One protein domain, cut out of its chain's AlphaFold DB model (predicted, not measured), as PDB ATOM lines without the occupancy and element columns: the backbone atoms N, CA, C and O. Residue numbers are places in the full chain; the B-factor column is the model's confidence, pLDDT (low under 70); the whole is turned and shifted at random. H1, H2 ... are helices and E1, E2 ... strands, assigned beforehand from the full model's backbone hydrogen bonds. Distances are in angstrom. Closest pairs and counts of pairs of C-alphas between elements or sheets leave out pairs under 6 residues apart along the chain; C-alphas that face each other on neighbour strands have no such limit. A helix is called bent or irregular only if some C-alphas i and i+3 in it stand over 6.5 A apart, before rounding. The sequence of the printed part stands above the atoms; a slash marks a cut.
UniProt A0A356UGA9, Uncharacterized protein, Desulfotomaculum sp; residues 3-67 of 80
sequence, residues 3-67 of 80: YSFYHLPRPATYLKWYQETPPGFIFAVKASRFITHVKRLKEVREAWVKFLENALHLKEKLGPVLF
ATOM      1  N   TYR A   3      37.784  27.746 200.425       68.19
ATOM      2  CA  TYR A   3      38.685  28.571 199.609       68.19
ATOM      3  C   TYR A   3      38.012  29.864 199.097       68.19
ATOM      4  O   TYR A   3      38.589  30.948 199.181       68.19
ATOM      5  N   SER A   4      36.736  29.779 198.700       65.81
ATOM      6  CA  SER A   4      35.885  30.920 198.321       65.81
ATOM      7  C   SER A   4      35.606  31.922 199.455       65.81
ATOM      8  O   SER A   4      35.056  32.999 199.222       65.81
ATOM      9  N   PHE A   5      35.954  31.580 200.700       57.12
ATOM     10  CA  PHE A   5      35.753  32.445 201.858       57.12
ATOM     11  C   PHE A   5      36.791  33.571 201.915       57.12
ATOM     12  O   PHE A   5      36.423  34.708 202.206       57.12
ATOM     13  N   TYR A   6      38.061  33.271 201.626       59.50
ATOM     14  CA  TYR A   6      39.166  34.239 201.690       59.50
ATOM     15  C   TYR A   6      39.476  34.886 200.342       59.50
ATOM     16  O   TYR A   6      39.930  36.027 200.298       59.50
ATOM     17  N   HIS A   7      39.183  34.184 199.250       68.62
ATOM     18  CA  HIS A   7      39.449  34.641 197.894       68.62
ATOM     19  C   HIS A   7      38.191  34.512 197.047       68.62
ATOM     20  O   HIS A   7      37.368  33.638 197.298       68.62
ATOM     21  N   LEU A   8      38.052  35.362 196.031       76.12
ATOM     22  CA  LEU A   8      37.121  35.119 194.935       76.12
ATOM     23  C   LEU A   8      37.869  34.258 193.904       76.12
ATOM     24  O   LEU A   8      38.722  34.794 193.195       76.12
ATOM     25  N   PRO A   9      37.655  32.930 193.861       78.75
ATOM     26  CA  PRO A   9      38.423  32.060 192.981       78.75
ATOM     27  C   PRO A   9      38.056  32.374 191.534       78.75
ATOM     28  O   PRO A   9      36.901  32.682 191.239       78.75
ATOM     29  N   ARG A  10      39.036  32.301 190.633       83.44
ATOM     30  CA  ARG A  10      38.793  32.546 189.206       83.44
ATOM     31  C   ARG A  10      37.868  31.456 188.640       83.44
ATOM     32  O   ARG A  10      37.931  30.323 189.126       83.44
ATOM     33  N   PRO A  11      37.101  31.734 187.571       85.94
ATOM     34  CA  PRO A  11      36.294  30.726 186.875       85.94
ATOM     35  C   PRO A  11      37.055  29.425 186.573       85.94
ATOM     36  O   PRO A  11      36.570  28.331 186.849       85.94
ATOM     37  N   ALA A  12      38.304  29.545 186.101       89.00
ATOM     38  CA  ALA A  12      39.170  28.409 185.784       89.00
ATOM     39  C   ALA A  12      39.437  27.487 186.987       89.00
ATOM     40  O   ALA A  12      39.586  26.281 186.819       89.00
ATOM     41  N   THR A  13      39.470  28.031 188.207       90.44
ATOM     42  CA  THR A  13      39.638  27.236 189.429       90.44
ATOM     43  C   THR A  13      38.413  26.358 189.685       90.44
ATOM     44  O   THR A  13      38.565  25.175 189.976       90.44
ATOM     45  N   TYR A  14      37.204  26.904 189.522       90.75
ATOM     46  CA  TYR A  14      35.968  26.133 189.665       90.75
ATOM     47  C   TYR A  14      35.828  25.068 188.577       90.75
ATOM     48  O   TYR A  14      35.468  23.933 188.885       90.75
ATOM     49  N   LEU A  15      36.181  25.398 187.332       92.94
ATOM     50  CA  LEU A  15      36.186  24.427 186.239       92.94
ATOM     51  C   LEU A  15      37.167  23.277 186.503       92.94
ATOM     52  O   LEU A  15      36.822  22.116 186.295       92.94
ATOM     53  N   LYS A  16      38.364  23.587 187.012       94.94
ATOM     54  CA  LYS A  16      39.353  22.575 187.394       94.94
ATOM     55  C   LYS A  16      38.800  21.634 188.469       94.94
ATOM     56  O   LYS A  16      38.834  20.423 188.293       94.94
ATOM     57  N   TRP A  17      38.209  22.169 189.539       95.12
ATOM     58  CA  TRP A  17      37.590  21.339 190.583       95.12
ATOM     59  C   TRP A  17      36.435  20.480 190.066       95.12
ATOM     60  O   TRP A  17      36.263  19.340 190.501       95.12
ATOM     61  N   TYR A  18      35.646  21.009 189.131       96.44
ATOM     62  CA  TYR A  18      34.609  20.237 188.465       96.44
ATOM     63  C   TYR A  18      35.199  19.044 187.697       96.44
ATOM     64  O   TYR A  18      34.670  17.941 187.804       96.44
ATOM     65  N   GLN A  19      36.298  19.240 186.964       96.88
ATOM     66  CA  GLN A  19      36.958  18.184 186.186       96.88
ATOM     67  C   GLN A  19      37.653  17.135 187.066       96.88
ATOM     68  O   GLN A  19      37.628  15.955 186.740       96.88
ATOM     69  N   GLU A  20      38.251  17.551 188.184       97.38
ATOM     70  CA  GLU A  20      39.047  16.675 189.058       97.38
ATOM     71  C   GLU A  20      38.212  15.833 190.033       97.38
ATOM     72  O   GLU A  20      38.733  14.909 190.655       97.38
ATOM     73  N   THR A  21      36.922  16.133 190.200       97.69
ATOM     74  CA  THR A  21      36.049  15.373 191.107       97.69
ATOM     75  C   THR A  21      35.274  14.271 190.382       97.69
ATOM     76  O   THR A  21      34.873  14.466 189.234       97.69
ATOM     77  N   PRO A  22      34.982  13.130 191.034       97.56
ATOM     78  CA  PRO A  22      34.175  12.073 190.428       97.56
ATOM     79  C   PRO A  22      32.747  12.525 190.066       97.56
ATOM     80  O   PRO A  22      32.240  13.506 190.629       97.56
ATOM     81  N   PRO A  23      32.060  11.808 189.159       96.62
ATOM     82  CA  PRO A  23      30.617  11.945 188.976       96.62
ATOM     83  C   PRO A  23      29.860  11.749 190.299       96.62
ATOM     84  O   PRO A  23      30.245  10.923 191.123       96.62
ATOM     85  N   GLY A  24      28.794  12.522 190.516       95.81
ATOM     86  CA  GLY A  24      27.978  12.461 191.739       95.81
ATOM     87  C   GLY A  24      28.562  13.182 192.963       95.81
ATOM     88  O   GLY A  24      27.877  13.309 193.975       95.81
ATOM     89  N   PHE A  25      29.793  13.698 192.891       98.00
ATOM     90  CA  PHE A  25      30.349  14.534 193.956       98.00
ATOM     91  C   PHE A  25      29.636  15.892 194.020       98.00
ATOM     92  O   PHE A  25      29.531  16.575 193.005       98.00
ATOM     93  N   ILE A  26      29.218  16.324 195.215       97.94
ATOM     94  CA  ILE A  26      28.533  17.607 195.429       97.94
ATOM     95  C   ILE A  26      29.375  18.538 196.307       97.94
ATOM     96  O   ILE A  26      29.790  18.193 197.413       97.94
ATOM     97  N   PHE A  27      29.577  19.770 195.842       96.44
ATOM     98  CA  PHE A  27      30.240  20.830 196.590       96.44
ATOM     99  C   PHE A  27      29.239  21.650 197.404       96.44
ATOM    100  O   PHE A  27      28.364  22.308 196.850       96.44
ATOM    101  N   ALA A  28      29.458  21.744 198.714       95.88
ATOM    102  CA  ALA A  28      28.934  22.853 199.509       95.88
ATOM    103  C   ALA A  28      29.924  24.030 199.447       95.88
ATOM    104  O   ALA A  28      31.057  23.910 199.930       95.88
ATOM    105  N   VAL A  29      29.545  25.166 198.861       93.75
ATOM    106  CA  VAL A  29      30.441  26.325 198.677       93.75
ATOM    107  C   VAL A  29      30.166  27.369 199.748       93.75
ATOM    108  O   VAL A  29      29.025  27.738 199.987       93.75
ATOM    109  N   LYS A  30      31.198  27.880 200.416       93.50
ATOM    110  CA  LYS A  30      31.009  28.930 201.419       93.50
ATOM    111  C   LYS A  30      30.958  30.301 200.752       93.50
ATOM    112  O   LYS A  30      31.847  30.629 199.963       93.50
ATOM    113  N   ALA A  31      29.954  31.106 201.087       92.12
ATOM    114  CA  ALA A  31      29.880  32.490 200.633       92.12
ATOM    115  C   ALA A  31      31.117  33.276 201.103       92.12
ATOM    116  O   ALA A  31      31.654  33.029 202.187       92.12
ATOM    117  N   SER A  32      31.560  34.243 200.296       90.81
ATOM    118  CA  SER A  32      32.746  35.046 200.610       90.81
ATOM    119  C   SER A  32      32.636  35.733 201.976       90.81
ATOM    120  O   SER A  32      31.589  36.287 202.332       90.81
ATOM    121  N   ARG A  33      33.749  35.780 202.723       90.88
ATOM    122  CA  ARG A  33      33.869  36.568 203.961       90.88
ATOM    123  C   ARG A  33      33.530  38.038 203.722       90.88
ATOM    124  O   ARG A  33      32.987  38.692 204.611       90.88
ATOM    125  N   PHE A  34      33.816  38.557 202.526       90.56
ATOM    126  CA  PHE A  34      33.462  39.923 202.163       90.56
ATOM    127  C   PHE A  34      31.949  40.162 202.256       90.56
ATOM    128  O   PHE A  34      31.520  41.163 202.818       90.56
ATOM    129  N   ILE A  35      31.140  39.201 201.802       92.12
ATOM    130  CA  ILE A  35      29.673  39.278 201.825       92.12
ATOM    131  C   ILE A  35      29.145  39.148 203.262       92.12
ATOM    132  O   ILE A  35      28.344  39.968 203.711       92.12
ATOM    133  N   THR A  36      29.610  38.141 204.006       92.12
ATOM    134  CA  THR A  36      29.015  37.754 205.299       92.12
ATOM    135  C   THR A  36      29.585  38.492 206.513       92.12
ATOM    136  O   THR A  36      28.847  38.774 207.453       92.12
ATOM    137  N   HIS A  37      30.877  38.827 206.517       91.06
ATOM    138  CA  HIS A  37      31.559  39.407 207.681       91.06
ATOM    139  C   HIS A  37      31.900  40.889 207.501       91.06
ATOM    140  O   HIS A  37      31.788  41.650 208.463       91.06
ATOM    141  N   VAL A  38      32.319  41.292 206.294       90.81
ATOM    142  CA  VAL A  38      32.733  42.678 206.006       90.81
ATOM    143  C   VAL A  38      31.515  43.541 205.692       90.81
ATOM    144  O   VAL A  38      31.168  44.420 206.474       90.81
ATOM    145  N   LYS A  39      30.818  43.252 204.589       90.94
ATOM    146  CA  LYS A  39      29.602  43.967 204.182       90.94
ATOM    147  C   LYS A  39      28.385  43.600 205.030       90.94
ATOM    148  O   LYS A  39      27.429  44.364 205.067       90.94
ATOM    149  N   ARG A  40      28.416  42.454 205.727       90.88
ATOM    150  CA  ARG A  40      27.321  41.966 206.591       90.88
ATOM    151  C   ARG A  40      25.966  42.021 205.875       90.88
ATOM    152  O   ARG A  40      24.992  42.528 206.419       90.88
ATOM    153  N   LEU A  41      25.947  41.534 204.632       91.94
ATOM    154  CA  LEU A  41      24.791  41.529 203.725       91.94
ATOM    155  C   LEU A  41      24.273  42.908 203.265       91.94
ATOM    156  O   LEU A  41      23.288  42.963 202.535       91.94
ATOM    157  N   LYS A  42      24.936  44.016 203.614       92.00
ATOM    158  CA  LYS A  42      24.573  45.359 203.136       92.00
ATOM    159  C   LYS A  42      25.172  45.623 201.757       92.00
ATOM    160  O   LYS A  42      26.383  45.499 201.586       92.00
ATOM    161  N   GLU A  43      24.328  45.995 200.793       94.25
ATOM    162  CA  GLU A  43      24.741  46.399 199.435       94.25
ATOM    163  C   GLU A  43      25.666  45.373 198.745       94.25
ATOM    164  O   GLU A  43      26.670  45.708 198.123       94.25
ATOM    165  N   VAL A  44      25.350  44.081 198.880       95.19
ATOM    166  CA  VAL A  44      26.214  42.985 198.395       95.19
ATOM    167  C   VAL A  44      25.856  42.463 197.004       95.19
ATOM    168  O   VAL A  44      26.471  41.497 196.565       95.19
ATOM    169  N   ARG A  45      24.883  43.060 196.300       95.50
ATOM    170  CA  ARG A  45      24.343  42.520 195.035       95.50
ATOM    171  C   ARG A  45      25.435  42.209 194.011       95.50
ATOM    172  O   ARG A  45      25.484  41.092 193.513       95.50
ATOM    173  N   GLU A  46      26.330  43.150 193.732       94.19
ATOM    174  CA  GLU A  46      27.403  42.940 192.750       94.19
ATOM    175  C   GLU A  46      28.389  41.851 193.181       94.19
ATOM    176  O   GLU A  46      28.755  40.982 192.393       94.19
ATOM    177  N   ALA A  47      28.806  41.867 194.451       91.69
ATOM    178  CA  ALA A  47      29.705  40.854 194.997       91.69
ATOM    179  C   ALA A  47      29.064  39.457 194.981       91.69
ATOM    180  O   ALA A  47      29.748  38.463 194.746       91.69
ATOM    181  N   TRP A  48      27.754  39.391 195.215       94.12
ATOM    182  CA  TRP A  48      26.964  38.168 195.160       94.12
ATOM    183  C   TRP A  48      26.856  37.620 193.737       94.12
ATOM    184  O   TRP A  48      27.130  36.440 193.535       94.12
ATOM    185  N   VAL A  49      26.543  38.469 192.754       94.81
ATOM    186  CA  VAL A  49      26.494  38.075 191.335       94.81
ATOM    187  C   VAL A  49      27.847  37.524 190.889       94.81
ATOM    188  O   VAL A  49      27.906  36.390 190.428       94.81
ATOM    189  N   LYS A  50      28.945  38.241 191.157       91.56
ATOM    190  CA  LYS A  50      30.303  37.776 190.817       91.56
ATOM    191  C   LYS A  50      30.664  36.450 191.493       91.56
ATOM    192  O   LYS A  50      31.343  35.609 190.911       91.56
ATOM    193  N   PHE A  51      30.251  36.255 192.746       91.88
ATOM    194  CA  PHE A  51      30.448  34.982 193.444       91.88
ATOM    195  C   PHE A  51      29.685  33.842 192.755       91.88
ATOM    196  O   PHE A  51      30.272  32.788 192.513       91.88
ATOM    197  N   LEU A  52      28.409  34.065 192.425       92.31
ATOM    198  CA  LEU A  52      27.565  33.069 191.773       92.31
ATOM    199  C   LEU A  52      28.060  32.722 190.370       92.31
ATOM    200  O   LEU A  52      28.191  31.542 190.072       92.31
ATOM    201  N   GLU A  53      28.398  33.713 189.544       93.88
ATOM    202  CA  GLU A  53      28.943  33.501 188.194       93.88
ATOM    203  C   GLU A  53      30.149  32.556 188.215       93.88
ATOM    204  O   GLU A  53      30.251  31.635 187.404       93.88
ATOM    205  N   ASN A  54      31.034  32.713 189.200       91.00
ATOM    206  CA  ASN A  54      32.165  31.811 189.367       91.00
ATOM    207  C   ASN A  54      31.724  30.420 189.852       91.00
ATOM    208  O   ASN A  54      32.119  29.418 189.261       91.00
ATOM    209  N   ALA A  55      30.887  30.345 190.892       92.94
ATOM    210  CA  ALA A  55      30.442  29.078 191.476       92.94
ATOM    211  C   ALA A  55      29.626  28.209 190.501       92.94
ATOM    212  O   ALA A  55      29.721  26.984 190.560       92.94
ATOM    213  N   LEU A  56      28.884  28.822 189.572       95.19
ATOM    214  CA  LEU A  56      28.092  28.129 188.547       95.19
ATOM    215  C   LEU A  56      28.936  27.251 187.608       95.19
ATOM    216  O   LEU A  56      28.404  26.324 187.001       95.19
ATOM    217  N   HIS A  57      30.254  27.448 187.542       95.69
ATOM    218  CA  HIS A  57      31.157  26.563 186.797       95.69
ATOM    219  C   HIS A  57      31.271  25.153 187.406       95.69
ATOM    220  O   HIS A  57      31.791  24.253 186.750       95.69
ATOM    221  N   LEU A  58      30.769  24.943 188.629       95.75
ATOM    222  CA  LEU A  58      30.618  23.615 189.234       95.75
ATOM    223  C   LEU A  58      29.396  22.846 188.708       95.75
ATOM    224  O   LEU A  58      29.280  21.660 189.001       95.75
ATOM    225  N   LYS A  59      28.516  23.486 187.925       96.19
ATOM    226  CA  LYS A  59      27.381  22.850 187.235       96.19
ATOM    227  C   LYS A  59      26.536  21.979 188.176       96.19
ATOM    228  O   LYS A  59      26.166  22.437 189.252       96.19
ATOM    229  N   GLU A  60      26.249  20.732 187.810       97.56
ATOM    230  CA  GLU A  60      25.468  19.780 188.603       97.56
ATOM    231  C   GLU A  60      26.139  19.388 189.926       97.56
ATOM    232  O   GLU A  60      25.476  18.889 190.833       97.56
ATOM    233  N   LYS A  61      27.444  19.649 190.064       98.06
ATOM    234  CA  LYS A  61      28.183  19.454 191.315       98.06
ATOM    235  C   LYS A  61      28.056  20.649 192.257       98.06
ATOM    236  O   LYS A  61      28.558  20.582 193.380       98.06
ATOM    237  N   LEU A  62      27.421  21.750 191.845       97.25
ATOM    238  CA  LEU A  62      27.121  22.870 192.733       97.25
ATOM    239  C   LEU A  62      25.954  22.504 193.654       97.25
ATOM    240  O   LEU A  62      24.798  22.473 193.241       97.25
ATOM    241  N   GLY A  63      26.267  22.258 194.921       96.19
ATOM    242  CA  GLY A  63      25.282  22.063 195.974       96.19
ATOM    243  C   GLY A  63      24.972  23.362 196.728       96.19
ATOM    244  O   GLY A  63      24.928  24.446 196.140       96.19
ATOM    245  N   PRO A  64      24.750  23.290 198.051       96.50
ATOM    246  CA  PRO A  64      24.313  24.442 198.828       96.50
ATOM    247  C   PRO A  64      25.407  25.506 198.977       96.50
ATOM    248  O   PRO A  64      26.602  25.205 199.080       96.50
ATOM    249  N   VAL A  65      24.976  26.765 199.094       94.94
ATOM    250  CA  VAL A  65      25.848  27.873 199.494       94.94
ATOM    251  C   VAL A  65      25.738  28.097 201.001       94.94
ATOM    252  O   VAL A  65      24.699  28.510 201.509       94.94
ATOM    253  N   LEU A  66      26.828  27.853 201.728       94.81
ATOM    254  CA  LEU A  66      26.897  28.067 203.170       94.81
ATOM    255  C   LEU A  66      27.140  29.545 203.494       94.81
ATOM    256  O   LEU A  66      28.198  30.100 203.179       94.81
ATOM    257  N   PHE A  67      26.201  30.147 204.218       93.19
ATOM    258  CA  PHE A  67      26.352  31.462 204.834       93.19
ATOM    259  C   PHE A  67      26.724  31.299 206.307       93.19
ATOM    260  O   PHE A  67      25.888  30.976 207.144       93.19
TER     261      PHE A  67
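What this domain is: This is residues 3 to 67 of the 80 residues of an uncharacterized protein of Desulfotomaculum sp (UniProt A0A356UGA9). A small two-strand sheet, E1 and E2 side by side, lies under one half of a long helix, H4, and a second helix, H2, runs beside that half of H4; the other half of H4 reaches past the sheet toward the short helix H3, where the very short H1 also lies. The printed part has 65 residues with four named helices and two named strands, in the order H1, H2, E1, H3, H4, E2; the sheet is parallel, in the order E1, E2, and the class is mostly helix. The whole is compact, with a radius of gyration of the C-alphas of 11.9 A, yet elongated in outline, spanning 37 by 19 by 17 A.

How they stand to each other: H1, residues 3 to 6, only just touches H3, residues 33 to 38, with 3 pairs of C-alphas within 8 A; the closest are those of Phe 5 and Arg 33, 5.0 A apart. H2, residues 11 to 20, touches H4, residues 45 to 61, at a shallow tilt of 20 degrees, the same way; the closest C-alphas are those of Pro 11 and Asn 54, 4.9 A apart. H2 and H3 are apart. E1, residues 27 to 30, is the parallel neighbour of E2, residues 62 to 66, at 30 degrees. N 63 and O 27 are within hydrogen-bond range at 2.8 A, and so are N 29 and O 64 at 3.0 A. E1, H3, H4 and E2 form a strand-helix-strand unit, two parallel neighbour strands with helices between them, and its crossover is right-handed. H3 and H4 are close but not clearly touching, at a steep tilt of 43 degrees, opposite ways; their closest C-alphas, of Ile 35 and Ala 47, are 7.0 A apart. H4 has a kink of 46 degrees near residue 55 and is irregular, with C-alphas 57 and 60 9.0 A apart. Every O i to N i+4 pair is within hydrogen-bond range in H2, against 1 of 2 in H3 and 8 of 13 in H4; H1 is too short for such a pair.

Where its parts are: H1 begins at C-alpha 3, (38.685, 28.571, 199.609). H2 measures 14.5 A from first to last C-alpha, E1 9.5 A and H3 6.5 A. H4 begins at C-alpha 45, (24.343, 42.520, 195.035), and measures 23.7 A. E2 measures 11.7 A and ends at C-alpha 66, (26.897, 28.067, 203.170).

The domain as a whole: The two C-alphas farthest apart, those of Pro 22 and Lys 42, are 36.9 A apart. The printed part has no cut, and no link is long. The mean pLDDT of the printed part is 90.9; residues 3 to 7, of which 3 to 6 belong to H1, are under 70.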